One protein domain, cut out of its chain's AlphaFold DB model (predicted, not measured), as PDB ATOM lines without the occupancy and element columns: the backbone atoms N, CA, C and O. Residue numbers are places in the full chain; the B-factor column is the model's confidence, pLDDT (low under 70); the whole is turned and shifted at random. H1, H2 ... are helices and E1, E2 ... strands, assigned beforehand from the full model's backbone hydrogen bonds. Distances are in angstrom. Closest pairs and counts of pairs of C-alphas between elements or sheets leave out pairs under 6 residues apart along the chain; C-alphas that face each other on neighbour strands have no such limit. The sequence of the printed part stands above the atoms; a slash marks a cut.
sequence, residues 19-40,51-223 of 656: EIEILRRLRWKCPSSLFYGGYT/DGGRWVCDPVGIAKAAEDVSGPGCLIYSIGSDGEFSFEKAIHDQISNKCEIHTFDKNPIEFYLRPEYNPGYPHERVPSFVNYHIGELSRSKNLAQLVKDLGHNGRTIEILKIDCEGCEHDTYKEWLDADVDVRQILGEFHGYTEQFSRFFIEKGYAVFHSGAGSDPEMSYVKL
ATOM      1  N   GLU A  19      27.804  45.485  -7.288       43.44
ATOM      2  CA  GLU A  19      26.384  45.231  -7.602       43.44
ATOM      3  C   GLU A  19      25.773  44.167  -6.671       43.44
ATOM      4  O   GLU A  19      24.612  44.273  -6.270       43.44
ATOM      5  N   ILE A  20      26.571  43.176  -6.258       44.84
ATOM      6  CA  ILE A  20      26.164  42.117  -5.320       44.84
ATOM      7  C   ILE A  20      25.966  42.691  -3.904       44.84
ATOM      8  O   ILE A  20      25.065  42.275  -3.171       44.84
ATOM      9  N   GLU A  21      26.748  43.699  -3.514       48.25
ATOM     10  CA  GLU A  21      26.589  44.385  -2.227       48.25
ATOM     11  C   GLU A  21      25.420  45.373  -2.194       48.25
ATOM     12  O   GLU A  21      24.791  45.529  -1.147       48.25
ATOM     13  N   ILE A  22      25.042  45.969  -3.327       46.38
ATOM     14  CA  ILE A  22      23.783  46.724  -3.449       46.38
ATOM     15  C   ILE A  22      22.571  45.796  -3.255       46.38
ATOM     16  O   ILE A  22      21.611  46.172  -2.580       46.38
ATOM     17  N   LEU A  23      22.638  44.556  -3.745       43.56
ATOM     18  CA  LEU A  23      21.593  43.552  -3.514       43.56
ATOM     19  C   LEU A  23      21.553  43.065  -2.053       43.56
ATOM     20  O   LEU A  23      20.465  42.853  -1.523       43.56
ATOM     21  N   ARG A  24      22.694  43.006  -1.342       46.34
ATOM     22  CA  ARG A  24      22.729  42.802   0.127       46.34
ATOM     23  C   ARG A  24      22.097  43.960   0.922       46.34
ATOM     24  O   ARG A  24      21.593  43.730   2.021       46.34
ATOM     25  N   ARG A  25      22.141  45.197   0.399       47.12
ATOM     26  CA  ARG A  25      21.608  46.418   1.046       47.12
ATOM     27  C   ARG A  25      20.087  46.533   0.963       47.12
ATOM     28  O   ARG A  25      19.476  47.125   1.850       47.12
ATOM     29  N   LEU A  26      19.455  45.922  -0.035       46.56
ATOM     30  CA  LEU A  26      18.002  45.786  -0.090       46.56
ATOM     31  C   LEU A  26      17.562  44.635   0.823       46.56
ATOM     32  O   LEU A  26      17.133  43.584   0.351       46.56
ATOM     33  N   ARG A  27      17.626  44.828   2.148       50.41
ATOM     34  CA  ARG A  27      16.853  43.986   3.075       50.41
ATOM     35  C   ARG A  27      15.375  44.298   2.877       50.41
ATOM     36  O   ARG A  27      14.764  45.022   3.660       50.41
ATOM     37  N   TRP A  28      14.801  43.742   1.817       55.03
ATOM     38  CA  TRP A  28      13.379  43.474   1.784       55.03
ATOM     39  C   TRP A  28      13.073  42.670   3.044       55.03
ATOM     40  O   TRP A  28      13.519  41.533   3.204       55.03
ATOM     41  N   LYS A  29      12.416  43.314   4.008       60.78
ATOM     42  CA  LYS A  29      11.898  42.602   5.162       60.78
ATOM     43  C   LYS A  29      10.676  41.860   4.678       60.78
ATOM     44  O   LYS A  29       9.754  42.473   4.139       60.78
ATOM     45  N   CYS A  30      10.700  40.558   4.909       75.50
ATOM     46  CA  CYS A  30       9.507  39.757   4.832       75.50
ATOM     47  C   CYS A  30       8.363  40.478   5.573       75.50
ATOM     48  O   CYS A  30       8.534  40.763   6.762       75.50
ATOM     49  N   PRO A  31       7.236  40.815   4.911       77.62
ATOM     50  CA  PRO A  31       6.149  41.562   5.544       77.62
ATOM     51  C   PRO A  31       5.645  40.884   6.821       77.62
ATOM     52  O   PRO A  31       5.279  41.552   7.784       77.62
ATOM     53  N   SER A  32       5.670  39.550   6.827       86.88
ATOM     54  CA  SER A  32       5.446  38.710   8.000       86.88
ATOM     55  C   SER A  32       6.127  37.362   7.793       86.88
ATOM     56  O   SER A  32       5.920  36.741   6.753       86.88
ATOM     57  N   SER A  33       6.934  36.917   8.755       88.56
ATOM     58  CA  SER A  33       7.512  35.571   8.771       88.56
ATOM     59  C   SER A  33       6.984  34.806   9.978       88.56
ATOM     60  O   SER A  33       7.059  35.318  11.097       88.56
ATOM     61  N   LEU A  34       6.472  33.598   9.760       89.94
ATOM     62  CA  LEU A  34       5.953  32.719  10.811       89.94
ATOM     63  C   LEU A  34       6.575  31.327  10.674       89.94
ATOM     64  O   LEU A  34       6.914  30.908   9.570       89.94
ATOM     65  N   PHE A  35       6.748  30.634  11.795       91.00
ATOM     66  CA  PHE A  35       7.259  29.266  11.828       91.00
ATOM     67  C   PHE A  35       6.102  28.275  11.667       91.00
ATOM     68  O   PHE A  35       5.099  28.391  12.374       91.00
ATOM     69  N   TYR A  36       6.237  27.323  10.744       91.19
ATOM     70  CA  TYR A  36       5.231  26.299  10.457       91.19
ATOM     71  C   TYR A  36       5.839  24.907  10.624       91.19
ATOM     72  O   TYR A  36       6.945  24.651  10.152       91.19
ATOM     73  N   GLY A  37       5.094  24.006  11.263       88.50
ATOM     74  CA  GLY A  37       5.534  22.639  11.541       88.50
ATOM     75  C   GLY A  37       6.461  22.534  12.750       88.50
ATOM     76  O   GLY A  37       6.499  23.425  13.598       88.50
ATOM     77  N   GLY A  38       7.188  21.421  12.812       81.81
ATOM     78  CA  GLY A  38       8.053  21.045  13.922       81.81
ATOM     79  C   GLY A  38       7.259  20.454  15.088       81.81
ATOM     80  O   GLY A  38       6.230  20.984  15.519       81.81
ATOM     81  N   TYR A  39       7.738  19.343  15.644       69.31
ATOM     82  CA  TYR A  39       7.107  18.747  16.820       69.31
ATOM     83  C   TYR A  39       7.450  19.522  18.091       69.31
ATOM     84  O   TYR A  39       8.526  19.379  18.669       69.31
ATOM     85  N   THR A  40       6.487  20.282  18.608       54.91
ATOM     86  CA  THR A  40       6.577  20.860  19.952       54.91
ATOM     87  C   THR A  40       6.023  19.866  20.981       54.91
ATOM     88  O   THR A  40       4.812  19.650  21.045       54.91
ATOM     89  N   ASP A  51      13.082  20.439  14.779       67.62
ATOM     90  CA  ASP A  51      13.371  19.551  13.642       67.62
ATOM     91  C   ASP A  51      12.112  19.304  12.772       67.62
ATOM     92  O   ASP A  51      11.016  19.061  13.296       67.62
ATOM     93  N   GLY A  52      12.255  19.467  11.454       77.06
ATOM     94  CA  GLY A  52      11.187  19.423  10.443       77.06
ATOM     95  C   GLY A  52      10.417  20.734  10.193       77.06
ATOM     96  O   GLY A  52       9.895  20.936   9.091       77.06
ATOM     97  N   GLY A  53      10.357  21.659  11.158       88.75
ATOM     98  CA  GLY A  53       9.657  22.942  11.007       88.75
ATOM     99  C   GLY A  53      10.480  23.990  10.249       88.75
ATOM    100  O   GLY A  53      11.708  23.945  10.240       88.75
ATOM    101  N   ARG A  54       9.822  24.951   9.581       93.25
ATOM    102  CA  ARG A  54      10.515  25.999   8.802       93.25
ATOM    103  C   ARG A  54       9.834  27.366   8.910       93.25
ATOM    104  O   ARG A  54       8.611  27.478   9.022       93.25
ATOM    105  N   TRP A  55      10.635  28.430   8.823       94.00
ATOM    106  CA  TRP A  55      10.145  29.808   8.728       94.00
ATOM    107  C   TRP A  55       9.648  30.110   7.315       94.00
ATOM    108  O   TRP A  55      10.405  30.021   6.356       94.00
ATOM    109  N   VAL A  56       8.393  30.530   7.184       95.88
ATOM    110  CA  VAL A  56       7.764  30.884   5.904       95.88
ATOM    111  C   VAL A  56       7.558  32.386   5.839       95.88
ATOM    112  O   VAL A  56       7.053  32.990   6.791       95.88
ATOM    113  N   CYS A  57       7.923  32.995   4.712       96.06
ATOM    114  CA  CYS A  57       7.685  34.404   4.463       96.06
ATOM    115  C   CYS A  57       6.356  34.653   3.731       96.06
ATOM    116  O   CYS A  57       5.989  33.923   2.817       96.06
ATOM    117  N   ASP A  58       5.650  35.723   4.109       94.38
ATOM    118  CA  ASP A  58       4.386  36.165   3.503       94.38
ATOM    119  C   ASP A  58       3.327  35.046   3.374       94.38
ATOM    120  O   ASP A  58       2.778  34.821   2.290       94.38
ATOM    121  N   PRO A  59       2.987  34.340   4.474       95.44
ATOM    122  CA  PRO A  59       1.982  33.277   4.432       95.44
ATOM    123  C   PRO A  59       0.614  33.781   3.948       95.44
ATOM    124  O   PRO A  59      -0.123  33.053   3.290       95.44
ATOM    125  N   VAL A  60       0.285  35.055   4.196       93.88
ATOM    126  CA  VAL A  60      -0.949  35.685   3.700       93.88
ATOM    127  C   VAL A  60      -0.957  35.783   2.172       93.88
ATOM    128  O   VAL A  60      -1.993  35.541   1.551       93.88
ATOM    129  N   GLY A  61       0.167  36.142   1.549       91.62
ATOM    130  CA  GLY A  61       0.297  36.162   0.094       91.62
ATOM    131  C   GLY A  61       0.174  34.773  -0.526       91.62
ATOM    132  O   GLY A  61      -0.508  34.630  -1.538       91.62
ATOM    133  N   ILE A  62       0.757  33.750   0.107       93.62
ATOM    134  CA  ILE A  62       0.636  32.350  -0.335       93.62
ATOM    135  C   ILE A  62      -0.823  31.883  -0.249       93.62
ATOM    136  O   ILE A  62      -1.353  31.329  -1.210       93.62
ATOM    137  N   ALA A  63      -1.507  32.171   0.864       93.94
ATOM    138  CA  ALA A  63      -2.923  31.847   1.029       93.94
ATOM    139  C   ALA A  63      -3.790  32.498  -0.062       93.94
ATOM    140  O   ALA A  63      -4.679  31.860  -0.615       93.94
ATOM    141  N   LYS A  64      -3.501  33.753  -0.432       90.38
ATOM    142  CA  LYS A  64      -4.192  34.435  -1.540       90.38
ATOM    143  C   LYS A  64      -3.921  33.787  -2.895       90.38
ATOM    144  O   LYS A  64      -4.856  33.651  -3.674       90.38
ATOM    145  N   ALA A  65      -2.682  33.377  -3.168       87.56
ATOM    146  CA  ALA A  65      -2.339  32.660  -4.397       87.56
ATOM    147  C   ALA A  65      -3.071  31.308  -4.495       87.56
ATOM    148  O   ALA A  65      -3.496  30.909  -5.575       87.56
ATOM    149  N   ALA A  66      -3.288  30.633  -3.360       91.62
ATOM    150  CA  ALA A  66      -4.075  29.401  -3.290       91.62
ATOM    151  C   ALA A  66      -5.580  29.611  -3.564       91.62
ATOM    152  O   ALA A  66      -6.264  28.692  -4.011       91.62
ATOM    153  N   GLU A  67      -6.103  30.806  -3.286       89.88
ATOM    154  CA  GLU A  67      -7.512  31.166  -3.488       89.88
ATOM    155  C   GLU A  67      -7.826  31.658  -4.910       89.88
ATOM    156  O   GLU A  67      -8.998  31.715  -5.295       89.88
ATOM    157  N   ASP A  68      -6.812  32.011  -5.704       83.69
ATOM    158  CA  ASP A  68      -7.005  32.480  -7.074       83.69
ATOM    159  C   ASP A  68      -7.409  31.327  -8.007       83.69
ATOM    160  O   ASP A  68      -6.579  30.599  -8.547       83.69
ATOM    161  N   VAL A  69      -8.720  31.202  -8.224       68.44
ATOM    162  CA  VAL A  69      -9.345  30.201  -9.106       68.44
ATOM    163  C   VAL A  69      -8.929  30.369 -10.577       68.44
ATOM    164  O   VAL A  69      -9.069  29.437 -11.365       68.44
ATOM    165  N   SER A  70      -8.445  31.554 -10.965       69.75
ATOM    166  CA  SER A  70      -7.967  31.836 -12.324       69.75
ATOM    167  C   SER A  70      -6.464  31.606 -12.507       69.75
ATOM    168  O   SER A  70      -5.994  31.556 -13.646       69.75
ATOM    169  N   GLY A  71      -5.724  31.445 -11.408       68.25
ATOM    170  CA  GLY A  71      -4.290  31.185 -11.393       68.25
ATOM    171  C   GLY A  71      -3.938  29.695 -11.286       68.25
ATOM    172  O   GLY A  71      -4.805  28.842 -11.102       68.25
ATOM    173  N   PRO A  72      -2.640  29.353 -11.368       67.88
ATOM    174  CA  PRO A  72      -2.154  27.977 -11.234       67.88
ATOM    175  C   PRO A  72      -2.238  27.410  -9.799       67.88
ATOM    176  O   PRO A  72      -1.768  26.294  -9.575       67.88
ATOM    177  N   GLY A  73      -2.802  28.146  -8.834       85.38
ATOM    178  CA  GLY A  73      -2.859  27.774  -7.418       85.38
ATOM    179  C   GLY A  73      -1.498  27.801  -6.707       85.38
ATOM    180  O   GLY A  73      -0.454  28.045  -7.310       85.38
ATOM    181  N   CYS A  74      -1.515  27.537  -5.401       94.56
ATOM    182  CA  CYS A  74      -0.319  27.423  -4.564       94.56
ATOM    183  C   CYS A  74       0.347  26.052  -4.761       94.56
ATOM    184  O   CYS A  74      -0.319  25.028  -4.616       94.56
ATOM    185  N   LEU A  75       1.651  26.030  -5.052       96.50
ATOM    186  CA  LEU A  75       2.434  24.806  -5.247       96.50
ATOM    187  C   LEU A  75       3.580  24.720  -4.233       96.50
ATOM    188  O   LEU A  75       4.408  25.629  -4.154       96.50
ATOM    189  N   ILE A  76       3.641  23.613  -3.492       97.62
ATOM    190  CA  ILE A  76       4.613  23.376  -2.420       97.62
ATOM    191  C   ILE A  76       5.392  22.100  -2.710       97.62
ATOM    192  O   ILE A  76       4.799  21.029  -2.843       97.62
ATOM    193  N   TYR A  77       6.717  22.206  -2.773       97.56
ATOM    194  CA  TYR A  77       7.624  21.063  -2.861       97.56
ATOM    195  C   TYR A  77       8.404  20.930  -1.555       97.56
ATOM    196  O   TYR A  77       9.034  21.887  -1.108       97.56
ATOM    197  N   SER A  78       8.376  19.740  -0.963       96.94
ATOM    198  CA  SER A  78       9.123  19.392   0.242       96.94
ATOM    199  C   SER A  78      10.000  18.178  -0.028       96.94
ATOM    200  O   SER A  78       9.507  17.129  -0.434       96.94
ATOM    201  N   ILE A  79      11.310  18.332   0.114       95.81
ATOM    202  CA  ILE A  79      12.298  17.317  -0.254       95.81
ATOM    203  C   ILE A  79      13.037  16.881   1.003       95.81
ATOM    204  O   ILE A  79      13.591  17.731   1.695       95.81
ATOM    205  N   GLY A  80      13.042  15.569   1.244       93.25
ATOM    206  CA  GLY A  80      13.572  14.936   2.444       93.25
ATOM    207  C   GLY A  80      12.684  15.228   3.652       93.25
ATOM    208  O   GLY A  80      12.817  16.218   4.365       93.25
ATOM    209  N   SER A  81      11.672  14.382   3.802       91.44
ATOM    210  CA  SER A  81      10.687  14.478   4.882       91.44
ATOM    211  C   SER A  81      11.019  13.571   6.056       91.44
ATOM    212  O   SER A  81      10.527  13.805   7.148       91.44
ATOM    213  N   ASP A  82      11.777  12.497   5.824       91.19
ATOM    214  CA  ASP A  82      12.054  11.445   6.811       91.19
ATOM    215  C   ASP A  82      10.778  10.816   7.427       91.19
ATOM    216  O   ASP A  82      10.749  10.316   8.555       91.19
ATOM    217  N   GLY A  83       9.665  10.855   6.682       90.50
ATOM    218  CA  GLY A  83       8.345  10.418   7.158       90.50
ATOM    219  C   GLY A  83       7.691  11.355   8.185       90.50
ATOM    220  O   GLY A  83       6.697  10.969   8.809       90.50
ATOM    221  N   GLU A  84       8.239  12.557   8.357       90.69
ATOM    222  CA  GLU A  84       7.703  13.690   9.109       90.69
ATOM    223  C   GLU A  84       6.821  14.543   8.181       90.69
ATOM    224  O   GLU A  84       7.240  14.892   7.081       90.69
ATOM    225  N   PHE A  85       5.598  14.878   8.602       93.56
ATOM    226  CA  PHE A  85       4.655  15.660   7.782       93.56
ATOM    227  C   PHE A  85       4.071  16.887   8.503       93.56
ATOM    228  O   PHE A  85       3.037  17.428   8.096       93.56
ATOM    229  N   SER A  86       4.653  17.311   9.625       92.94
ATOM    230  CA  SER A  86       4.152  18.409  10.452       92.94
ATOM    231  C   SER A  86       4.237  19.746   9.722       92.94
ATOM    232  O   SER A  86       3.325  20.564   9.858       92.94
ATOM    233  N   PHE A  87       5.275  19.953   8.907       95.12
ATOM    234  CA  PHE A  87       5.396  21.128   8.049       95.12
ATOM    235  C   PHE A  87       4.265  21.171   7.020       95.12
ATOM    236  O   PHE A  87       3.510  22.140   6.973       95.12
ATOM    237  N   GLU A  88       4.078  20.102   6.248       97.06
ATOM    238  CA  GLU A  88       3.061  19.999   5.198       97.06
ATOM    239  C   GLU A  88       1.655  20.170   5.773       97.06
ATOM    240  O   GLU A  88       0.832  20.887   5.201       97.06
ATOM    241  N   LYS A  89       1.390  19.570   6.940       95.75
ATOM    242  CA  LYS A  89       0.148  19.774   7.694       95.75
ATOM    243  C   LYS A  89      -0.034  21.216   8.123       95.75
ATOM    244  O   LYS A  89      -1.114  21.761   7.941       95.75
ATOM    245  N   ALA A  90       0.998  21.858   8.664       95.62
ATOM    246  CA  ALA A  90       0.903  23.249   9.081       95.62
ATOM    247  C   ALA A  90       0.634  24.182   7.889       95.62
ATOM    248  O   ALA A  90      -0.194  25.083   8.011       95.62
ATOM    249  N   ILE A  91       1.251  23.944   6.727       97.19
ATOM    250  CA  ILE A  91       0.941  24.685   5.494       97.19
ATOM    251  C   ILE A  91      -0.517  24.450   5.070       97.19
ATOM    252  O   ILE A  91      -1.250  25.414   4.847       97.19
ATOM    253  N   HIS A  92      -0.958  23.192   5.008       96.75
ATOM    254  CA  HIS A  92      -2.324  22.835   4.622       96.75
ATOM    255  C   HIS A  92      -3.381  23.431   5.570       96.75
ATOM    256  O   HIS A  92      -4.363  24.023   5.128       96.75
ATOM    257  N   ASP A  93      -3.177  23.312   6.881       96.12
ATOM    258  CA  ASP A  93      -4.179  23.676   7.883       96.12
ATOM    259  C   ASP A  93      -4.188  25.178   8.194       96.12
ATOM    260  O   ASP A  93      -5.241  25.733   8.509       96.12
ATOM    261  N   GLN A  94      -3.028  25.841   8.131       96.12
ATOM    262  CA  GLN A  94      -2.873  27.222   8.601       96.12
ATOM    263  C   GLN A  94      -2.641  28.245   7.484       96.12
ATOM    264  O   GLN A  94      -2.919  29.424   7.699       96.12
ATOM    265  N   ILE A  95      -2.127  27.836   6.316       95.62
ATOM    266  CA  ILE A  95      -1.970  28.730   5.157       95.62
ATOM    267  C   ILE A  95      -3.128  28.527   4.183       95.62
ATOM    268  O   ILE A  95      -3.898  29.458   3.954       95.62
ATOM    269  N   SER A  96      -3.269  27.331   3.607       96.12
ATOM    270  CA  SER A  96      -4.413  26.999   2.755       96.12
ATOM    271  C   SER A  96      -4.502  25.503   2.468       96.12
ATOM    272  O   SER A  96      -3.545  24.893   1.988       96.12
ATOM    273  N   ASN A  97      -5.703  24.944   2.620       96.12
ATOM    274  CA  ASN A  97      -6.013  23.562   2.247       96.12
ATOM    275  C   ASN A  97      -6.177  23.359   0.727       96.12
ATOM    276  O   ASN A  97      -6.509  22.264   0.279       96.12
ATOM    277  N   LYS A  98      -5.980  24.420  -0.066       95.94
ATOM    278  CA  LYS A  98      -5.996  24.394  -1.535       95.94
ATOM    279  C   LYS A  98      -4.599  24.341  -2.147       95.94
ATOM    280  O   LYS A  98      -4.488  24.230  -3.365       95.94
ATOM    281  N   CYS A  99      -3.543  24.454  -1.338       96.38
ATOM    282  CA  CYS A  99      -2.184  24.257  -1.824       96.38
ATOM    283  C   CYS A  99      -2.000  22.812  -2.301       96.38
ATOM    284  O   CYS A  99      -2.383  21.859  -1.624       96.38
ATOM    285  N   GLU A 100      -1.371  22.654  -3.459       96.94
ATOM    286  CA  GLU A 100      -0.930  21.367  -3.971       96.94
ATOM    287  C   GLU A 100       0.447  21.046  -3.383       96.94
ATOM    288  O   GLU A 100       1.422  21.761  -3.632       96.94
ATOM    289  N   ILE A 101       0.521  19.992  -2.568       98.00
ATOM    290  CA  ILE A 101       1.716  19.655  -1.789       98.00
ATOM    291  C   ILE A 101       2.327  18.358  -2.312       98.00
ATOM    292  O   ILE A 101       1.669  17.317  -2.354       98.00
ATOM    293  N   HIS A 102       3.600  18.424  -2.698       97.75
ATOM    294  CA  HIS A 102       4.393  17.276  -3.122       97.75
ATOM    295  C   HIS A 102       5.547  17.060  -2.158       97.75
ATOM    296  O   HIS A 102       6.344  17.972  -1.931       97.75
ATOM    297  N   THR A 103       5.661  15.835  -1.659       97.12
ATOM    298  CA  THR A 103       6.784  15.418  -0.822       97.12
ATOM    299  C   THR A 103       7.630  14.402  -1.577       97.12
ATOM    300  O   THR A 103       7.090  13.444  -2.131       97.12
ATOM    301  N   PHE A 104       8.942  14.617  -1.613       95.94
ATOM    302  CA  PHE A 104       9.920  13.779  -2.306       95.94
ATOM    303  C   PHE A 104      10.927  13.233  -1.308       95.94
ATOM    304  O   PHE A 104      11.500  13.997  -0.534       95.94
ATOM    305  N   ASP A 105      11.162  11.929  -1.337       93.94
ATOM    306  CA  ASP A 105      12.006  11.282  -0.341       93.94
ATOM    307  C   ASP A 105      12.651  10.004  -0.901       93.94
ATOM    308  O   ASP A 105      12.030   9.303  -1.704       93.94
ATOM    309  N   LYS A 106      13.898   9.678  -0.531       92.75
ATOM    310  CA  LYS A 106      14.613   8.516  -1.096       92.75
ATOM    311  C   LYS A 106      13.966   7.183  -0.752       92.75
ATOM    312  O   LYS A 106      14.129   6.226  -1.513       92.75
ATOM    313  N   ASN A 107      13.270   7.097   0.379       92.94
ATOM    314  CA  ASN A 107      12.687   5.846   0.841       92.94
ATOM    315  C   ASN A 107      11.169   5.811   0.610       92.94
ATOM    316  O   ASN A 107      10.512   6.843   0.632       92.94
ATOM    317  N   PRO A 108      10.574   4.624   0.411       94.50
ATOM    318  CA  PRO A 108       9.122   4.470   0.485       94.50
ATOM    319  C   PRO A 108       8.614   4.738   1.909       94.50
ATOM    320  O   PRO A 108       9.318   4.443   2.875       94.50
ATOM    321  N   ILE A 109       7.370   5.201   2.070       94.19
ATOM    322  CA  ILE A 109       6.818   5.516   3.400       94.19
ATOM    323  C   ILE A 109       6.821   4.308   4.355       94.19
ATOM    324  O   ILE A 109       7.014   4.450   5.560       94.19
ATOM    325  N   GLU A 110       6.685   3.090   3.830       94.69
ATOM    326  CA  GLU A 110       6.746   1.850   4.610       94.69
ATOM    327  C   GLU A 110       8.117   1.600   5.245       94.69
ATOM    328  O   GLU A 110       8.232   0.748   6.125       94.69
ATOM    329  N   PHE A 111       9.169   2.277   4.786       94.12
ATOM    330  CA  PHE A 111      10.471   2.265   5.441       94.12
ATOM    331  C   PHE A 111      10.433   3.061   6.749       94.12
ATOM    332  O   PHE A 111      10.849   2.532   7.779       94.12
ATOM    333  N   TYR A 112       9.854   4.264   6.716       91.88
ATOM    334  CA  TYR A 112       9.729   5.173   7.860       91.88
ATOM    335  C   TYR A 112       8.777   4.654   8.939       91.88
ATOM    336  O   TYR A 112       9.008   4.830  10.126       91.88
ATOM    337  N   LEU A 113       7.730   3.926   8.546       90.50
ATOM    338  CA  LEU A 113       6.749   3.363   9.480       90.50
ATOM    339  C   LEU A 113       7.239   2.118  10.245       90.50
ATOM    340  O   LEU A 113       6.470   1.527  11.011       90.50
ATOM    341  N   ARG A 114       8.478   1.667  10.023       91.94
ATOM    342  CA  ARG A 114       9.036   0.504  10.725       91.94
ATOM    343  C   ARG A 114       9.351   0.873  12.175       91.94
ATOM    344  O   ARG A 114      10.025   1.873  12.385       91.94
ATOM    345  N   PRO A 115       8.963   0.061  13.176       85.38
ATOM    346  CA  PRO A 115       9.271   0.344  14.581       85.38
ATOM    347  C   PRO A 115      10.769   0.490  14.882       85.38
ATOM    348  O   PRO A 115      11.143   1.100  15.882       85.38
ATOM    349  N   GLU A 116      11.624  -0.113  14.052       89.88
ATOM    350  CA  GLU A 116      13.078  -0.045  14.180       89.88
ATOM    351  C   GLU A 116      13.673   1.245  13.600       89.88
ATOM    352  O   GLU A 116      14.810   1.588  13.932       89.88
ATOM    353  N   TYR A 117      12.937   1.939  12.727       83.06
ATOM    354  CA  TYR A 117      13.368   3.197  12.139       83.06
ATOM    355  C   TYR A 117      13.125   4.339  13.136       83.06
ATOM    356  O   TYR A 117      12.013   4.510  13.621       83.06
ATOM    357  N   ASN A 118      14.208   5.031  13.510       78.50
ATOM    358  CA  ASN A 118      14.274   6.139  14.474       78.50
ATOM    359  C   ASN A 118      13.308   6.023  15.687       78.50
ATOM    360  O   ASN A 118      12.331   6.766  15.807       78.50
ATOM    361  N   PRO A 119      13.553   5.085  16.627       77.56
ATOM    362  CA  PRO A 119      12.622   4.806  17.718       77.56
ATOM    363  C   PRO A 119      12.396   6.036  18.611       77.56
ATOM    364  O   PRO A 119      13.309   6.508  19.290       77.56
ATOM    365  N   GLY A 120      11.149   6.512  18.648       72.94
ATOM    366  CA  GLY A 120      10.741   7.727  19.363       72.94
ATOM    367  C   GLY A 120      10.457   8.921  18.448       72.94
ATOM    368  O   GLY A 120       9.913   9.917  18.926       72.94
ATOM    369  N   TYR A 121      10.764   8.801  17.156       71.94
ATOM    370  CA  TYR A 121      10.356   9.751  16.137       71.94
ATOM    371  C   TYR A 121       8.894   9.484  15.734       71.94
ATOM    372  O   TYR A 121       8.500   8.330  15.526       71.94
ATOM    373  N   PRO A 122       8.043  10.517  15.686       71.62
ATOM    374  CA  PRO A 122       6.641  10.389  15.300       71.62
ATOM    375  C   PRO A 122       6.509  10.195  13.781       71.62
ATOM    376  O   PRO A 122       6.121  11.103  13.057       71.62
ATOM    377  N   HIS A 123       6.818   8.999  13.283       80.81
ATOM    378  CA  HIS A 123       6.558   8.672  11.882       80.81
ATOM    379  C   HIS A 123       5.060   8.527  11.640       80.81
ATOM    380  O   HIS A 123       4.352   7.820  12.369       80.81
ATOM    381  N   GLU A 124       4.575   9.175  10.588       85.31
ATOM    382  CA  GLU A 124       3.156   9.208  10.268       85.31
ATOM    383  C   GLU A 124       2.862   8.631   8.885       85.31
ATOM    384  O   GLU A 124       3.704   8.589   7.993       85.31
ATOM    385  N   ARG A 125       1.627   8.155   8.687       93.25
ATOM    386  CA  ARG A 125       1.166   7.812   7.337       93.25
ATOM    387  C   ARG A 125       1.066   9.094   6.513       93.25
ATOM    388  O   ARG A 125       0.639  10.114   7.047       93.25
ATOM    389  N   VAL A 126       1.365   9.000   5.214       95.69
ATOM    390  CA  VAL A 126       1.213  10.122   4.273       95.69
ATOM    391  C   VAL A 126      -0.199  10.717   4.400       95.69
ATOM    392  O   VAL A 126      -1.181   9.984   4.218       95.69
ATOM    393  N   PRO A 127      -0.337  12.016   4.722       96.56
ATOM    394  CA  PRO A 127      -1.636  12.674   4.737       96.56
ATOM    395  C   PRO A 127      -2.297  12.609   3.358       96.56
ATOM    396  O   PRO A 127      -1.631  12.715   2.335       96.56
ATOM    397  N   SER A 128      -3.625  12.490   3.301       97.44
ATOM    398  CA  SER A 128      -4.338  12.315   2.025       97.44
ATOM    399  C   SER A 128      -4.224  13.501   1.058       97.44
ATOM    400  O   SER A 128      -4.565  13.353  -0.111       97.44
ATOM    401  N   PHE A 129      -3.801  14.671   1.543       96.69
ATOM    402  CA  PHE A 129      -3.567  15.877   0.741       96.69
ATOM    403  C   PHE A 129      -2.112  16.005   0.251       96.69
ATOM    404  O   PHE A 129      -1.804  16.935  -0.490       96.69
ATOM    405  N   VAL A 130      -1.216  15.100   0.663       97.44
ATOM    406  CA  VAL A 130       0.184  15.076   0.229       97.44
ATOM    407  C   VAL A 130       0.347  14.083  -0.917       97.44
ATOM    408  O   VAL A 130       0.059  12.893  -0.780       97.44
ATOM    409  N   ASN A 131       0.882  14.557  -2.039       97.44
ATOM    410  CA  ASN A 131       1.337  13.704  -3.130       97.44
ATOM    411  C   ASN A 131       2.766  13.234  -2.828       97.44
ATOM    412  O   ASN A 131       3.718  13.988  -3.030       97.44
ATOM    413  N   TYR A 132       2.922  12.007  -2.329       96.38
ATOM    414  CA  TYR A 132       4.229  11.455  -1.963       96.38
ATOM    415  C   TYR A 132       4.916  10.753  -3.136       96.38
ATOM    416  O   TYR A 132       4.313   9.918  -3.814       96.38
ATOM    417  N   HIS A 133       6.195  11.056  -3.341       95.88
ATOM    418  CA  HIS A 133       7.012  10.539  -4.435       95.88
ATOM    419  C   HIS A 133       8.275   9.885  -3.889       95.88
ATOM    420  O   HIS A 133       9.003  10.481  -3.100       95.88
ATOM    421  N   ILE A 134       8.566   8.677  -4.372       92.56
ATOM    422  CA  ILE A 134       9.815   7.983  -4.054       92.56
ATOM    423  C   ILE A 134      10.904   8.473  -5.014       92.56
ATOM    424  O   ILE A 134      10.788   8.331  -6.236       92.56
ATOM    425  N   GLY A 135      11.970   9.020  -4.448       84.00
ATOM    426  CA  GLY A 135      13.130   9.569  -5.133       84.00
ATOM    427  C   GLY A 135      13.493  10.952  -4.600       84.00
ATOM    428  O   GLY A 135      12.634  11.812  -4.448       84.00
ATOM    429  N   GLU A 136      14.783  11.170  -4.369       75.44
ATOM    430  CA  GLU A 136      15.347  12.467  -3.990       75.44
ATOM    431  C   GLU A 136      15.925  13.211  -5.196       75.44
ATOM    432  O   GLU A 136      16.151  12.638  -6.273       75.44
ATOM    433  N   LEU A 137      16.196  14.503  -4.997       82.00
ATOM    434  CA  LEU A 137      16.990  15.265  -5.947       82.00
ATOM    435  C   LEU A 137      18.393  14.672  -6.055       82.00
ATOM    436  O   LEU A 137      19.070  14.385  -5.073       82.00
ATOM    437  N   SER A 138      18.839  14.502  -7.291       81.62
ATOM    438  CA  SER A 138      20.179  14.019  -7.602       81.62
ATOM    439  C   SER A 138      20.621  14.564  -8.954       81.62
ATOM    440  O   SER A 138      19.814  15.086  -9.723       81.62
ATOM    441  N   ARG A 139      21.896  14.369  -9.302       69.56
ATOM    442  CA  ARG A 139      22.422  14.756 -10.625       69.56
ATOM    443  C   ARG A 139      21.705  14.079 -11.800       69.56
ATOM    444  O   ARG A 139      21.793  14.563 -12.921       69.56
ATOM    445  N   SER A 140      21.040  12.942 -11.580       70.06
ATOM    446  CA  SER A 140      20.275  12.239 -12.619       70.06
ATOM    447  C   SER A 140      18.798  12.639 -12.664       70.06
ATOM    448  O   SER A 140      18.153  12.413 -13.687       70.06
ATOM    449  N   LYS A 141      18.260  13.237 -11.592       83.62
ATOM    450  CA  LYS A 141      16.880  13.729 -11.518       83.62
ATOM    451  C   LYS A 141      16.839  15.037 -10.731       83.62
ATOM    452  O   LYS A 141      16.711  15.040  -9.508       83.62
ATOM    453  N   ASN A 142      16.984  16.144 -11.450       88.00
ATOM    454  CA  ASN A 142      16.984  17.482 -10.872       88.00
ATOM    455  C   ASN A 142      15.577  18.098 -10.821       88.00
ATOM    456  O   ASN A 142      14.602  17.517 -11.310       88.00
ATOM    457  N   LEU A 143      15.474  19.295 -10.234       91.81
ATOM    458  CA  LEU A 143      14.197  19.985 -10.040       91.81
ATOM    459  C   LEU A 143      13.472  20.252 -11.370       91.81
ATOM    460  O   LEU A 143      12.259  20.073 -11.445       91.81
ATOM    461  N   ALA A 144      14.209  20.590 -12.434       89.62
ATOM    462  CA  ALA A 144      13.644  20.797 -13.770       89.62
ATOM    463  C   ALA A 144      12.908  19.554 -14.278       89.62
ATOM    464  O   ALA A 144      11.801  19.641 -14.811       89.62
ATOM    465  N   GLN A 145      13.521  18.383 -14.094       89.69
ATOM    466  CA  GLN A 145      12.926  17.126 -14.517       89.69
ATOM    467  C   GLN A 145      11.695  16.776 -13.674       89.69
ATOM    468  O   GLN A 145      10.700  16.349 -14.247       89.69
ATOM    469  N   LEU A 146      11.717  17.013 -12.355       92.31
ATOM    470  CA  LEU A 146      10.545  16.790 -11.491       92.31
ATOM    471  C   LEU A 146       9.348  17.641 -11.912       92.31
ATOM    472  O   LEU A 146       8.246  17.123 -12.078       92.31
ATOM    473  N   VAL A 147       9.579  18.931 -12.135       92.94
ATOM    474  CA  VAL A 147       8.554  19.872 -12.600       92.94
ATOM    475  C   VAL A 147       7.963  19.386 -13.914       92.94
ATOM    476  O   VAL A 147       6.745  19.367 -14.084       92.94
ATOM    477  N   LYS A 148       8.819  18.966 -14.847       92.44
ATOM    478  CA  LYS A 148       8.383  18.466 -16.144       92.44
ATOM    479  C   LYS A 148       7.581  17.172 -16.024       92.44
ATOM    480  O   LYS A 148       6.527  17.077 -16.647       92.44
ATOM    481  N   ASP A 149       8.067  16.210 -15.243       92.62
ATOM    482  CA  ASP A 149       7.431  14.904 -15.030       92.62
ATOM    483  C   ASP A 149       6.038  15.049 -14.408       92.62
ATOM    484  O   ASP A 149       5.125  14.302 -14.754       92.62
ATOM    485  N   LEU A 150       5.868  16.035 -13.523       94.06
ATOM    486  CA  LEU A 150       4.600  16.337 -12.860       94.06
ATOM    487  C   LEU A 150       3.713  17.307 -13.659       94.06
ATOM    488  O   LEU A 150       2.574  17.550 -13.280       94.06
ATOM    489  N   GLY A 151       4.198  17.848 -14.781       93.69
ATOM    490  CA  GLY A 151       3.434  18.774 -15.623       93.69
ATOM    491  C   GLY A 151       3.306  20.189 -15.049       93.69
ATOM    492  O   GLY A 151       2.365  20.901 -15.381       93.69
ATOM    493  N   HIS A 152       4.243  20.619 -14.203       94.25
ATOM    494  CA  HIS A 152       4.226  21.913 -13.508       94.25
ATOM    495  C   HIS A 152       5.014  23.023 -14.230       94.25
ATOM    496  O   HIS A 152       5.313  24.050 -13.624       94.25
ATOM    497  N   ASN A 153       5.379  22.839 -15.507       91.94
ATOM    498  CA  ASN A 153       6.142  23.840 -16.270       91.94
ATOM    499  C   ASN A 153       5.415  25.193 -16.287       91.94
ATOM    500  O   ASN A 153       4.202  25.242 -16.502       91.94
ATOM    501  N   GLY A 154       6.153  26.283 -16.067       89.94
ATOM    502  CA  GLY A 154       5.593  27.635 -16.028       89.94
ATOM    503  C   GLY A 154       4.756  27.960 -14.783       89.94
ATOM    504  O   GLY A 154       4.189  29.049 -14.715       89.94
ATOM    505  N   ARG A 155       4.664  27.057 -13.794       91.31
ATOM    506  CA  ARG A 155       4.099  27.376 -12.472       91.31
ATOM    507  C   ARG A 155       5.169  27.969 -11.557       91.31
ATOM    508  O   ARG A 155       6.358  27.669 -11.681       91.31
ATOM    509  N   THR A 156       4.717  28.759 -10.589       93.44
ATOM    510  CA  THR A 156       5.550  29.218  -9.476       93.44
ATOM    511  C   THR A 156       5.485  28.198  -8.343       93.44
ATOM    512  O   THR A 156       4.404  27.852  -7.872       93.44
ATOM    513  N   ILE A 157       6.643  27.719  -7.896       95.69
ATOM    514  CA  ILE A 157       6.782  26.971  -6.647       95.69
ATOM    515  C   ILE A 157       6.811  28.012  -5.524       95.69
ATOM    516  O   ILE A 157       7.800  28.731  -5.360       95.69
ATOM    517  N   GLU A 158       5.718  28.125  -4.769       96.12
ATOM    518  CA  GLU A 158       5.586  29.112  -3.687       96.12
ATOM    519  C   GLU A 158       6.581  28.826  -2.555       96.12
ATOM    520  O   GLU A 158       7.197  29.752  -2.022       96.12
ATOM    521  N   ILE A 159       6.774  27.543  -2.231       97.75
ATOM    522  CA  ILE A 159       7.752  27.084  -1.244       97.75
ATOM    523  C   ILE A 159       8.476  25.838  -1.757       97.75
ATOM    524  O   ILE A 159       7.845  24.830  -2.076       97.75
ATOM    525  N   LEU A 160       9.807  25.907  -1.762       97.31
ATOM    526  CA  LEU A 160      10.707  24.767  -1.877       97.31
ATOM    527  C   LEU A 160      11.369  24.518  -0.512       97.31
ATOM    528  O   LEU A 160      12.321  25.215  -0.161       97.31
ATOM    529  N   LYS A 161      10.865  23.550   0.263       96.81
ATOM    530  CA  LYS A 161      11.543  23.023   1.461       96.81
ATOM    531  C   LYS A 161      12.535  21.944   1.030       96.81
ATOM    532  O   LYS A 161      12.163  21.062   0.257       96.81
ATOM    533  N   ILE A 162      13.768  22.001   1.522       94.56
ATOM    534  CA  ILE A 162      14.795  21.011   1.192       94.56
ATOM    535  C   ILE A 162      15.690  20.672   2.376       94.56
ATOM    536  O   ILE A 162      16.218  21.555   3.046       94.56
ATOM    537  N   ASP A 163      15.828  19.378   2.614       93.25
ATOM    538  CA  ASP A 163      16.579  18.815   3.723       93.25
ATOM    539  C   ASP A 163      16.908  17.350   3.401       93.25
ATOM    540  O   ASP A 163      16.131  16.445   3.668       93.25
ATOM    541  N   CYS A 164      17.987  17.119   2.664       90.69
ATOM    542  CA  CYS A 164      18.266  15.849   1.992       90.69
ATOM    543  C   CYS A 164      19.695  15.347   2.222       90.69
ATOM    544  O   CYS A 164      20.272  14.684   1.354       90.69
ATOM    545  N   GLU A 165      20.263  15.639   3.394       89.81
ATOM    546  CA  GLU A 165      21.480  14.992   3.901       89.81
ATOM    547  C   GLU A 165      22.673  15.070   2.925       89.81
ATOM    548  O   GLU A 165      23.376  14.086   2.667       89.81
ATOM    549  N   GLY A 166      22.891  16.246   2.328       87.81
ATOM    550  CA  GLY A 166      24.012  16.544   1.433       87.81
ATOM    551  C   GLY A 166      23.631  16.730  -0.038       87.81
ATOM    552  O   GLY A 166      24.428  17.293  -0.800       87.81
ATOM    553  N   CYS A 167      22.424  16.330  -0.463       89.38
ATOM    554  CA  CYS A 167      21.974  16.537  -1.848       89.38
ATOM    555  C   CYS A 167      21.811  18.032  -2.209       89.38
ATOM    556  O   CYS A 167      21.793  18.398  -3.394       89.38
ATOM    557  N   GLU A 168      21.764  18.914  -1.204       91.19
ATOM    558  CA  GLU A 168      21.691  20.364  -1.361       91.19
ATOM    559  C   GLU A 168      22.895  20.878  -2.152       91.19
ATOM    560  O   GLU A 168      22.742  21.663  -3.088       91.19
ATOM    561  N   HIS A 169      24.097  20.381  -1.843       88.81
ATOM    562  CA  HIS A 169      25.355  20.793  -2.487       88.81
ATOM    563  C   HIS A 169      25.437  20.392  -3.941       88.81
ATOM    564  O   HIS A 169      25.960  21.144  -4.768       88.81
ATOM    565  N   ASP A 170      24.920  19.212  -4.250       88.75
ATOM    566  CA  ASP A 170      24.994  18.665  -5.592       88.75
ATOM    567  C   ASP A 170      24.002  19.324  -6.548       88.75
ATOM    568  O   ASP A 170      24.241  19.309  -7.754       88.75
ATOM    569  N   THR A 171      22.909  19.898  -6.034       89.88
ATOM    570  CA  THR A 171      21.766  20.276  -6.877       89.88
ATOM    571  C   THR A 171      21.362  21.749  -6.804       89.88
ATOM    572  O   THR A 171      20.675  22.203  -7.718       89.88
ATOM    573  N   TYR A 172      21.824  22.538  -5.818       91.88
ATOM    574  CA  TYR A 172      21.329  23.914  -5.610       91.88
ATOM    575  C   TYR A 172      21.441  24.847  -6.814       91.88
ATOM    576  O   TYR A 172      20.600  25.729  -7.001       91.88
ATOM    577  N   LYS A 173      22.466  24.658  -7.650       90.81
ATOM    578  CA  LYS A 173      22.652  25.476  -8.854       90.81
ATOM    579  C   LYS A 173      21.545  25.245  -9.874       90.81
ATOM    580  O   LYS A 173      21.104  26.190 -10.516       90.81
ATOM    581  N   GLU A 174      21.071  24.008  -9.961       88.38
ATOM    582  CA  GLU A 174      20.085  23.566 -10.942       88.38
ATOM    583  C   GLU A 174      18.647  23.910 -10.522       88.38
ATOM    584  O   GLU A 174      17.750  23.906 -11.362       88.38
ATOM    585  N   TRP A 175      18.406  24.250  -9.246       89.50
ATOM    586  CA  TRP A 175      17.067  24.618  -8.757       89.50
ATOM    587  C   TRP A 175      16.495  25.849  -9.466       89.50
ATOM    588  O   TRP A 175      15.281  25.991  -9.571       89.50
ATOM    589  N   LEU A 176      17.364  26.734  -9.961       89.75
ATOM    590  CA  LEU A 176      16.984  27.993 -10.607       89.75
ATOM    591  C   LEU A 176      17.201  27.993 -12.128       89.75
ATOM    592  O   LEU A 176      16.989  29.022 -12.766       89.75
ATOM    593  N   ASP A 177      17.647  26.869 -12.693       77.06
ATOM    594  CA  ASP A 177      17.911  26.713 -14.132       77.06
ATOM    595  C   ASP A 177      16.731  26.052 -14.876       77.06
ATOM    596  O   ASP A 177      16.724  25.955 -16.104       77.06
ATOM    597  N   ALA A 178      15.725  25.590 -14.134       64.31
ATOM    598  CA  ALA A 178      14.483  25.044 -14.661       64.31
ATOM    599  C   ALA A 178      13.552  26.156 -15.187       64.31
ATOM    600  O   ALA A 178      13.641  27.303 -14.756       64.31
ATOM    601  N   ASP A 179      12.604  25.808 -16.065       75.31
ATOM    602  CA  ASP A 179      11.472  26.677 -16.447       75.31
ATOM    603  C   ASP A 179      10.441  26.764 -15.300       75.31
ATOM    604  O   ASP A 179       9.260  26.432 -15.442       75.31
ATOM    605  N   VAL A 180      10.944  27.113 -14.112       74.69
ATOM    606  CA  VAL A 180      10.192  27.299 -12.876       74.69
ATOM    607  C   VAL A 180      10.635  28.540 -12.149       74.69
ATOM    608  O   VAL A 180      11.814  28.885 -12.067       74.69
ATOM    609  N   ASP A 181       9.647  29.181 -11.554       90.69
ATOM    610  CA  ASP A 181       9.856  30.296 -10.662       90.69
ATOM    611  C   ASP A 181       9.750  29.795  -9.222       90.69
ATOM    612  O   ASP A 181       8.677  29.397  -8.782       90.69
ATOM    613  N   VAL A 182      10.857  29.762  -8.478       95.25
ATOM    614  CA  VAL A 182      10.822  29.409  -7.050       95.25
ATOM    615  C   VAL A 182      10.721  30.688  -6.237       95.25
ATOM    616  O   VAL A 182      11.667  31.473  -6.192       95.25
ATOM    617  N   ARG A 183       9.600  30.919  -5.558       95.00
ATOM    618  CA  ARG A 183       9.422  32.139  -4.768       95.00
ATOM    619  C   ARG A 183      10.223  32.101  -3.470       95.00
ATOM    620  O   ARG A 183      10.822  33.111  -3.104       95.00
ATOM    621  N   GLN A 184      10.244  30.964  -2.775       96.31
ATOM    622  CA  GLN A 184      10.941  30.806  -1.496       96.31
ATOM    623  C   GLN A 184      11.668  29.471  -1.410       96.31
ATOM    624  O   GLN A 184      11.153  28.453  -1.865       96.31
ATOM    625  N   ILE A 185      12.850  29.485  -0.795       96.75
ATOM    626  CA  ILE A 185      13.680  28.300  -0.556       96.75
ATOM    627  C   ILE A 185      13.933  28.210   0.945       96.75
ATOM    628  O   ILE A 185      14.500  29.138   1.522       96.75
ATOM    629  N   LEU A 186      13.504  27.116   1.566       96.38
ATOM    630  CA  LEU A 186      13.640  26.847   2.997       96.38
ATOM    631  C   LEU A 186      14.541  25.623   3.152       96.38
ATOM    632  O   LEU A 186      14.085  24.504   2.933       96.38
ATOM    633  N   GLY A 187      15.819  25.831   3.454       93.06
ATOM    634  CA  GLY A 187      16.798  24.748   3.457       93.06
ATOM    635  C   GLY A 187      17.493  24.563   4.794       93.06
ATOM    636  O   GLY A 187      17.841  25.548   5.445       93.06
ATOM    637  N   GLU A 188      17.740  23.312   5.164       91.94
ATOM    638  CA  GLU A 188      18.773  22.948   6.134       91.94
ATOM    639  C   GLU A 188      20.020  22.533   5.359       91.94
ATOM    640  O   GLU A 188      20.009  21.600   4.562       91.94
ATOM    641  N   PHE A 189      21.082  23.328   5.478       88.81
ATOM    642  CA  PHE A 189      22.242  23.191   4.602       88.81
ATOM    643  C   PHE A 189      23.363  22.440   5.312       88.81
ATOM    644  O   PHE A 189      24.250  23.055   5.910       88.81
ATOM    645  N   HIS A 190      23.341  21.116   5.175       87.31
ATOM    646  CA  HIS A 190      24.339  20.195   5.713       87.31
ATOM    647  C   HIS A 190      25.769  20.571   5.312       87.31
ATOM    648  O   HIS A 190      26.114  20.495   4.138       87.31
ATOM    649  N   GLY A 191      26.634  20.982   6.239       82.19
ATOM    650  CA  GLY A 191      27.996  21.432   5.913       82.19
ATOM    651  C   GLY A 191      28.039  22.761   5.145       82.19
ATOM    652  O   GLY A 191      28.815  22.918   4.196       82.19
ATOM    653  N   TYR A 192      27.175  23.706   5.528       80.38
ATOM    654  CA  TYR A 192      27.020  25.022   4.908       80.38
ATOM    655  C   TYR A 192      28.345  25.718   4.553       80.38
ATOM    656  O   TYR A 192      29.294  25.787   5.338       80.38
ATOM    657  N   THR A 193      28.368  26.337   3.368       75.56
ATOM    658  CA  THR A 193      29.446  27.234   2.936       75.56
ATOM    659  C   THR A 193      28.874  28.580   2.500       75.56
ATOM    660  O   THR A 193      27.775  28.657   1.950       75.56
ATOM    661  N   GLU A 194      29.648  29.661   2.647       80.94
ATOM    662  CA  GLU A 194      29.249  30.999   2.175       80.94
ATOM    663  C   GLU A 194      28.882  31.050   0.676       80.94
ATOM    664  O   GLU A 194      28.223  31.994   0.227       80.94
ATOM    665  N   GLN A 195      29.296  30.048  -0.109       84.00
ATOM    666  CA  GLN A 195      29.010  29.953  -1.539       84.00
ATOM    667  C   GLN A 195      27.511  29.778  -1.829       84.00
ATOM    668  O   GLN A 195      27.037  30.348  -2.810       84.00
ATOM    669  N   PHE A 196      26.757  29.084  -0.966       83.94
ATOM    670  CA  PHE A 196      25.302  28.923  -1.123       83.94
ATOM    671  C   PHE A 196      24.578  30.256  -1.064       83.94
ATOM    672  O   PHE A 196      23.887  30.650  -2.005       83.94
ATOM    673  N   SER A 197      24.782  30.987   0.034       86.00
ATOM    674  CA  SER A 197      24.148  32.288   0.223       86.00
ATOM    675  C   SER A 197      24.536  33.257  -0.883       86.00
ATOM    676  O   SER A 197      23.687  33.995  -1.374       86.00
ATOM    677  N   ARG A 198      25.801  33.234  -1.321       87.25
ATOM    678  CA  ARG A 198      26.253  34.069  -2.437       87.25
ATOM    679  C   ARG A 198      25.498  33.752  -3.729       87.25
ATOM    680  O   ARG A 198      25.007  34.683  -4.359       87.25
ATOM    681  N   PHE A 199      25.357  32.475  -4.083       92.50
ATOM    682  CA  PHE A 199      24.642  32.060  -5.290       92.50
ATOM    683  C   PHE A 199      23.189  32.550  -5.307       92.50
ATOM    684  O   PHE A 199      22.753  33.150  -6.289       92.50
ATOM    685  N   PHE A 200      22.440  32.354  -4.218       92.19
ATOM    686  CA  PHE A 200      21.043  32.794  -4.162       92.19
ATOM    687  C   PHE A 200      20.913  34.321  -4.214       92.19
ATOM    688  O   PHE A 200      20.050  34.840  -4.922       92.19
ATOM    689  N   ILE A 201      21.811  35.052  -3.547       88.12
ATOM    690  CA  ILE A 201      21.849  36.521  -3.615       88.12
ATOM    691  C   ILE A 201      22.105  37.000  -5.050       88.12
ATOM    692  O   ILE A 201      21.394  37.877  -5.542       88.12
ATOM    693  N   GLU A 202      23.064  36.397  -5.756       88.19
ATOM    694  CA  GLU A 202      23.355  36.707  -7.166       88.19
ATOM    695  C   GLU A 202      22.159  36.437  -8.094       88.19
ATOM    696  O   GLU A 202      22.009  37.089  -9.130       88.19
ATOM    697  N   LYS A 203      21.281  35.505  -7.710       91.50
ATOM    698  CA  LYS A 203      20.051  35.149  -8.432       91.50
ATOM    699  C   LYS A 203      18.822  35.954  -7.988       91.50
ATOM    700  O   LYS A 203      17.718  35.680  -8.452       91.50
ATOM    701  N   GLY A 204      19.004  36.972  -7.142       92.06
ATOM    702  CA  GLY A 204      17.946  37.901  -6.738       92.06
ATOM    703  C   GLY A 204      17.135  37.463  -5.518       92.06
ATOM    704  O   GLY A 204      16.016  37.942  -5.333       92.06
ATOM    705  N   TYR A 205      17.672  36.572  -4.685       93.38
ATOM    706  CA  TYR A 205      17.054  36.192  -3.418       93.38
ATOM    707  C   TYR A 205      17.628  36.996  -2.248       93.38
ATOM    708  O   TYR A 205      18.810  37.337  -2.218       93.38
ATOM    709  N   ALA A 206      16.795  37.247  -1.242       90.69
ATOM    710  CA  ALA A 206      17.205  37.787   0.047       90.69
ATOM    711  C   ALA A 206      17.078  36.724   1.142       90.69
ATOM    712  O   ALA A 206      16.139  35.930   1.139       90.69
ATOM    713  N   VAL A 207      18.004  36.735   2.103       92.44
ATOM    714  CA  VAL A 207      17.905  35.923   3.325       92.44
ATOM    715  C   VAL A 207      16.910  36.591   4.271       92.44
ATOM    716  O   VAL A 207      17.095  37.761   4.617       92.44
ATOM    717  N   PHE A 208      15.883  35.863   4.714       91.75
ATOM    718  CA  PHE A 208      14.920  36.362   5.707       91.75
ATOM    719  C   PHE A 208      14.950  35.600   7.037       91.75
ATOM    720  O   PHE A 208      14.484  36.138   8.040       91.75
ATOM    721  N   HIS A 209      15.536  34.401   7.070       91.50
ATOM    722  CA  HIS A 209      15.798  33.651   8.296       91.50
ATOM    723  C   HIS A 209      17.155  32.934   8.222       91.50
ATOM    724  O   HIS A 209      17.577  32.510   7.146       91.50
ATOM    725  N   SER A 210      17.830  32.843   9.370       89.12
ATOM    726  CA  SER A 210      19.087  32.121   9.567       89.12
ATOM    727  C   SER A 210      19.123  31.577  10.997       89.12
ATOM    728  O   SER A 210      19.123  32.354  11.956       89.12
ATOM    729  N   GLY A 211      19.115  30.253  11.122       83.31
ATOM    730  CA  GLY A 211      19.328  29.515  12.358       83.31
ATOM    731  C   GLY A 211      20.817  29.370  12.681       83.31
ATOM    732  O   GLY A 211      21.682  29.511  11.814       83.31
ATOM    733  N   ALA A 212      21.127  29.104  13.949       75.62
ATOM    734  CA  ALA A 212      22.486  28.809  14.400       75.62
ATOM    735  C   ALA A 212      22.723  27.290  14.423       75.62
ATOM    736  O   ALA A 212      21.852  26.552  14.867       75.62
ATOM    737  N   GLY A 213      23.906  26.829  14.009       78.50
ATOM    738  CA  GLY A 213      24.257  25.403  14.001       78.50
ATOM    739  C   GLY A 213      25.406  25.089  13.043       78.50
ATOM    740  O   GLY A 213      25.850  25.971  12.308       78.50
ATOM    741  N   SER A 214      25.903  23.845  13.068       77.06
ATOM    742  CA  SER A 214      26.799  23.320  12.020       77.06
ATOM    743  C   SER A 214      26.090  23.206  10.673       77.06
ATOM    744  O   SER A 214      26.717  23.406   9.633       77.06
ATOM    745  N   ASP A 215      24.784  22.960  10.733       82.44
ATOM    746  CA  ASP A 215      23.885  22.761   9.605       82.44
ATOM    747  C   ASP A 215      22.776  23.814   9.741       82.44
ATOM    748  O   ASP A 215      21.725  23.575  10.329       82.44
ATOM    749  N   PRO A 216      23.068  25.075   9.372       85.19
ATOM    750  CA  PRO A 216      22.160  26.176   9.636       85.19
ATOM    751  C   PRO A 216      20.897  26.063   8.781       85.19
ATOM    752  O   PRO A 216      20.963  25.915   7.555       85.19
ATOM    753  N   GLU A 217      19.748  26.262   9.421       89.12
ATOM    754  CA  GLU A 217      18.495  26.539   8.728       89.12
ATOM    755  C   GLU A 217      18.573  27.913   8.061       89.12
ATOM    756  O   GLU A 217      18.709  28.942   8.724       89.12
ATOM    757  N   MET A 218      18.477  27.965   6.739       92.12
ATOM    758  CA  MET A 218      18.509  29.212   5.981       92.12
ATOM    759  C   MET A 218      17.259  29.320   5.120       92.12
ATOM    760  O   MET A 218      16.886  28.395   4.399       92.12
ATOM    761  N   SER A 219      16.615  30.485   5.165       94.44
ATOM    762  CA  SER A 219      15.428  30.748   4.352       94.44
ATOM    763  C   SER A 219      15.634  31.955   3.450       94.44
ATOM    764  O   SER A 219      16.009  33.048   3.896       94.44
ATOM    765  N   TYR A 220      15.363  31.740   2.168       95.12
ATOM    766  CA  TYR A 220      15.546  32.696   1.089       95.12
ATOM    767  C   TYR A 220      14.206  33.017   0.434       95.12
ATOM    768  O   TYR A 220      13.359  32.145   0.258       95.12
ATOM    769  N   VAL A 221      14.033  34.266   0.017       95.00
ATOM    770  CA  VAL A 221      12.849  34.744  -0.705       95.00
ATOM    771  C   VAL A 221      13.280  35.521  -1.938       95.00
ATOM    772  O   VAL A 221      14.158  36.383  -1.859       95.00
ATOM    773  N   LYS A 222      12.681  35.207  -3.084       94.06
ATOM    774  CA  LYS A 222      12.935  35.896  -4.344       94.06
ATOM    775  C   LYS A 222      12.382  37.309  -4.249       94.06
ATOM    776  O   LYS A 222      11.203  37.509  -3.951       94.06
ATOM    777  N   LEU A 223      13.231  38.300  -4.490       87.94
ATOM    778  CA  LEU A 223      12.777  39.680  -4.540       87.94
ATOM    779  C   LEU A 223      11.950  39.875  -5.812       87.94
ATOM    780  O   LEU A 223      12.369  39.407  -6.874       87.94
TER     781      LEU A 223
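What this domain is: This is residues 19 to 40 and 51 to 223 of the 656 residues of the protein "Hypothetical protein" of Polarella glacialis (UniProt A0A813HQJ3). A twisted sheet of seven strands is the core, with H3 and the small two-strand sheet of E1 and E2 over one face and H7 over the opposite face near the E8 edge. H1 and the long link after H4 make the two ends of the longest axis. The 195 printed residues run H1 E1 E2 H2 E3 H3 E4 H4 E5 H5 E6 H6 E7 H7 E8 E9, seven named helices and nine named strands; the class is mixed, helices and strands, with under half of the residues in named elements. The large sheet, E5 E4 E3 E6 E7 E9 E8, is mixed. The whole is compact, with a radius of gyration of the C-alphas of 16.1 A and spans of 52 by 42 by 36 A.

Where its parts are: Find C-alpha 100 at (-0.930, 21.367, -3.971); from there E4, residues 100 to 105, runs 16.8 A. In the same sheet look for E3, residues 75 to 79, E5, residues 130 to 134, E6, residues 159 to 162, E7, residues 184 to 188, E8, residues 205 to 210, and E9, residues 217 to 222, which is 17.0 A from first to last C-alpha and ends with C-alpha 222 at (12.935, 35.896, -4.344). E1 is 33 to 36 and E2 54 to 57. The helices are H1, 19 to 25, from (26.384, 45.231, -7.602), H2, 59 to 67, H3, 86 to 95, 13.1 A, H4, 109 to 112, H5, 143 to 150, H6, 167 to 171, and H7, 194 to 202.

How they stand to each other: E4 and E3 are parallel; look at N 104 and O 78, 2.8 A. E5 to E4, E3 to E6 and E6 to E7 are parallel too, with N 133 and O 103, N 161 and O 77, and N 186 and O 160 each at 2.8 A. E9 is antiparallel to E7, N 220 and O 185 at 2.8 A, and forms a hairpin with E8, N 206 and O 221 at 2.8 A. E3, H3, E4, then E4, H4, E5, then E6, H6, E7 are strand-helix-strand units, parallel neighbour strands with a helix between; E5, H5, E6 and E7, H7, E8 are split ones, with other strands between; each crossover is right-handed. H3 and H7 are on opposite faces, at heights of 10.1 A and 9.2 A. H1 grazes the sheet; H2 and H6 only just do, with 5 pairs of C-alphas within 10 A each. H4 is not on it, and H5 only just not, with 4 pairs. E1 and E2 are antiparallel, N 56 and O 34 at 2.8 A; the closest C-alphas of E2 and E7, Arg 54 and Leu 186, are 6.6 A apart. H1 and H7 touch, Ile 20 and Glu 202 having the closest C-alphas, 6.4 A, as do H2 and H3, Ala 63 and Ile 95, 5.3 A. Every O i to N i+4 pair is within hydrogen-bond range in H1, H2, H3, H5, H6 and H7; H4 is too short for one.

The domain as a whole: The C-alphas of Glu 19 and Pro 115, the two farthest apart, are 52.9 A apart. Residues 41 to 50 are not printed; C-alphas 40 and 51 are 9.4 A apart. Of the links printed whole, H4 to E5 and H6 to E7 are long. Confidence is under 70 for 20 residues, among them 19 to 29.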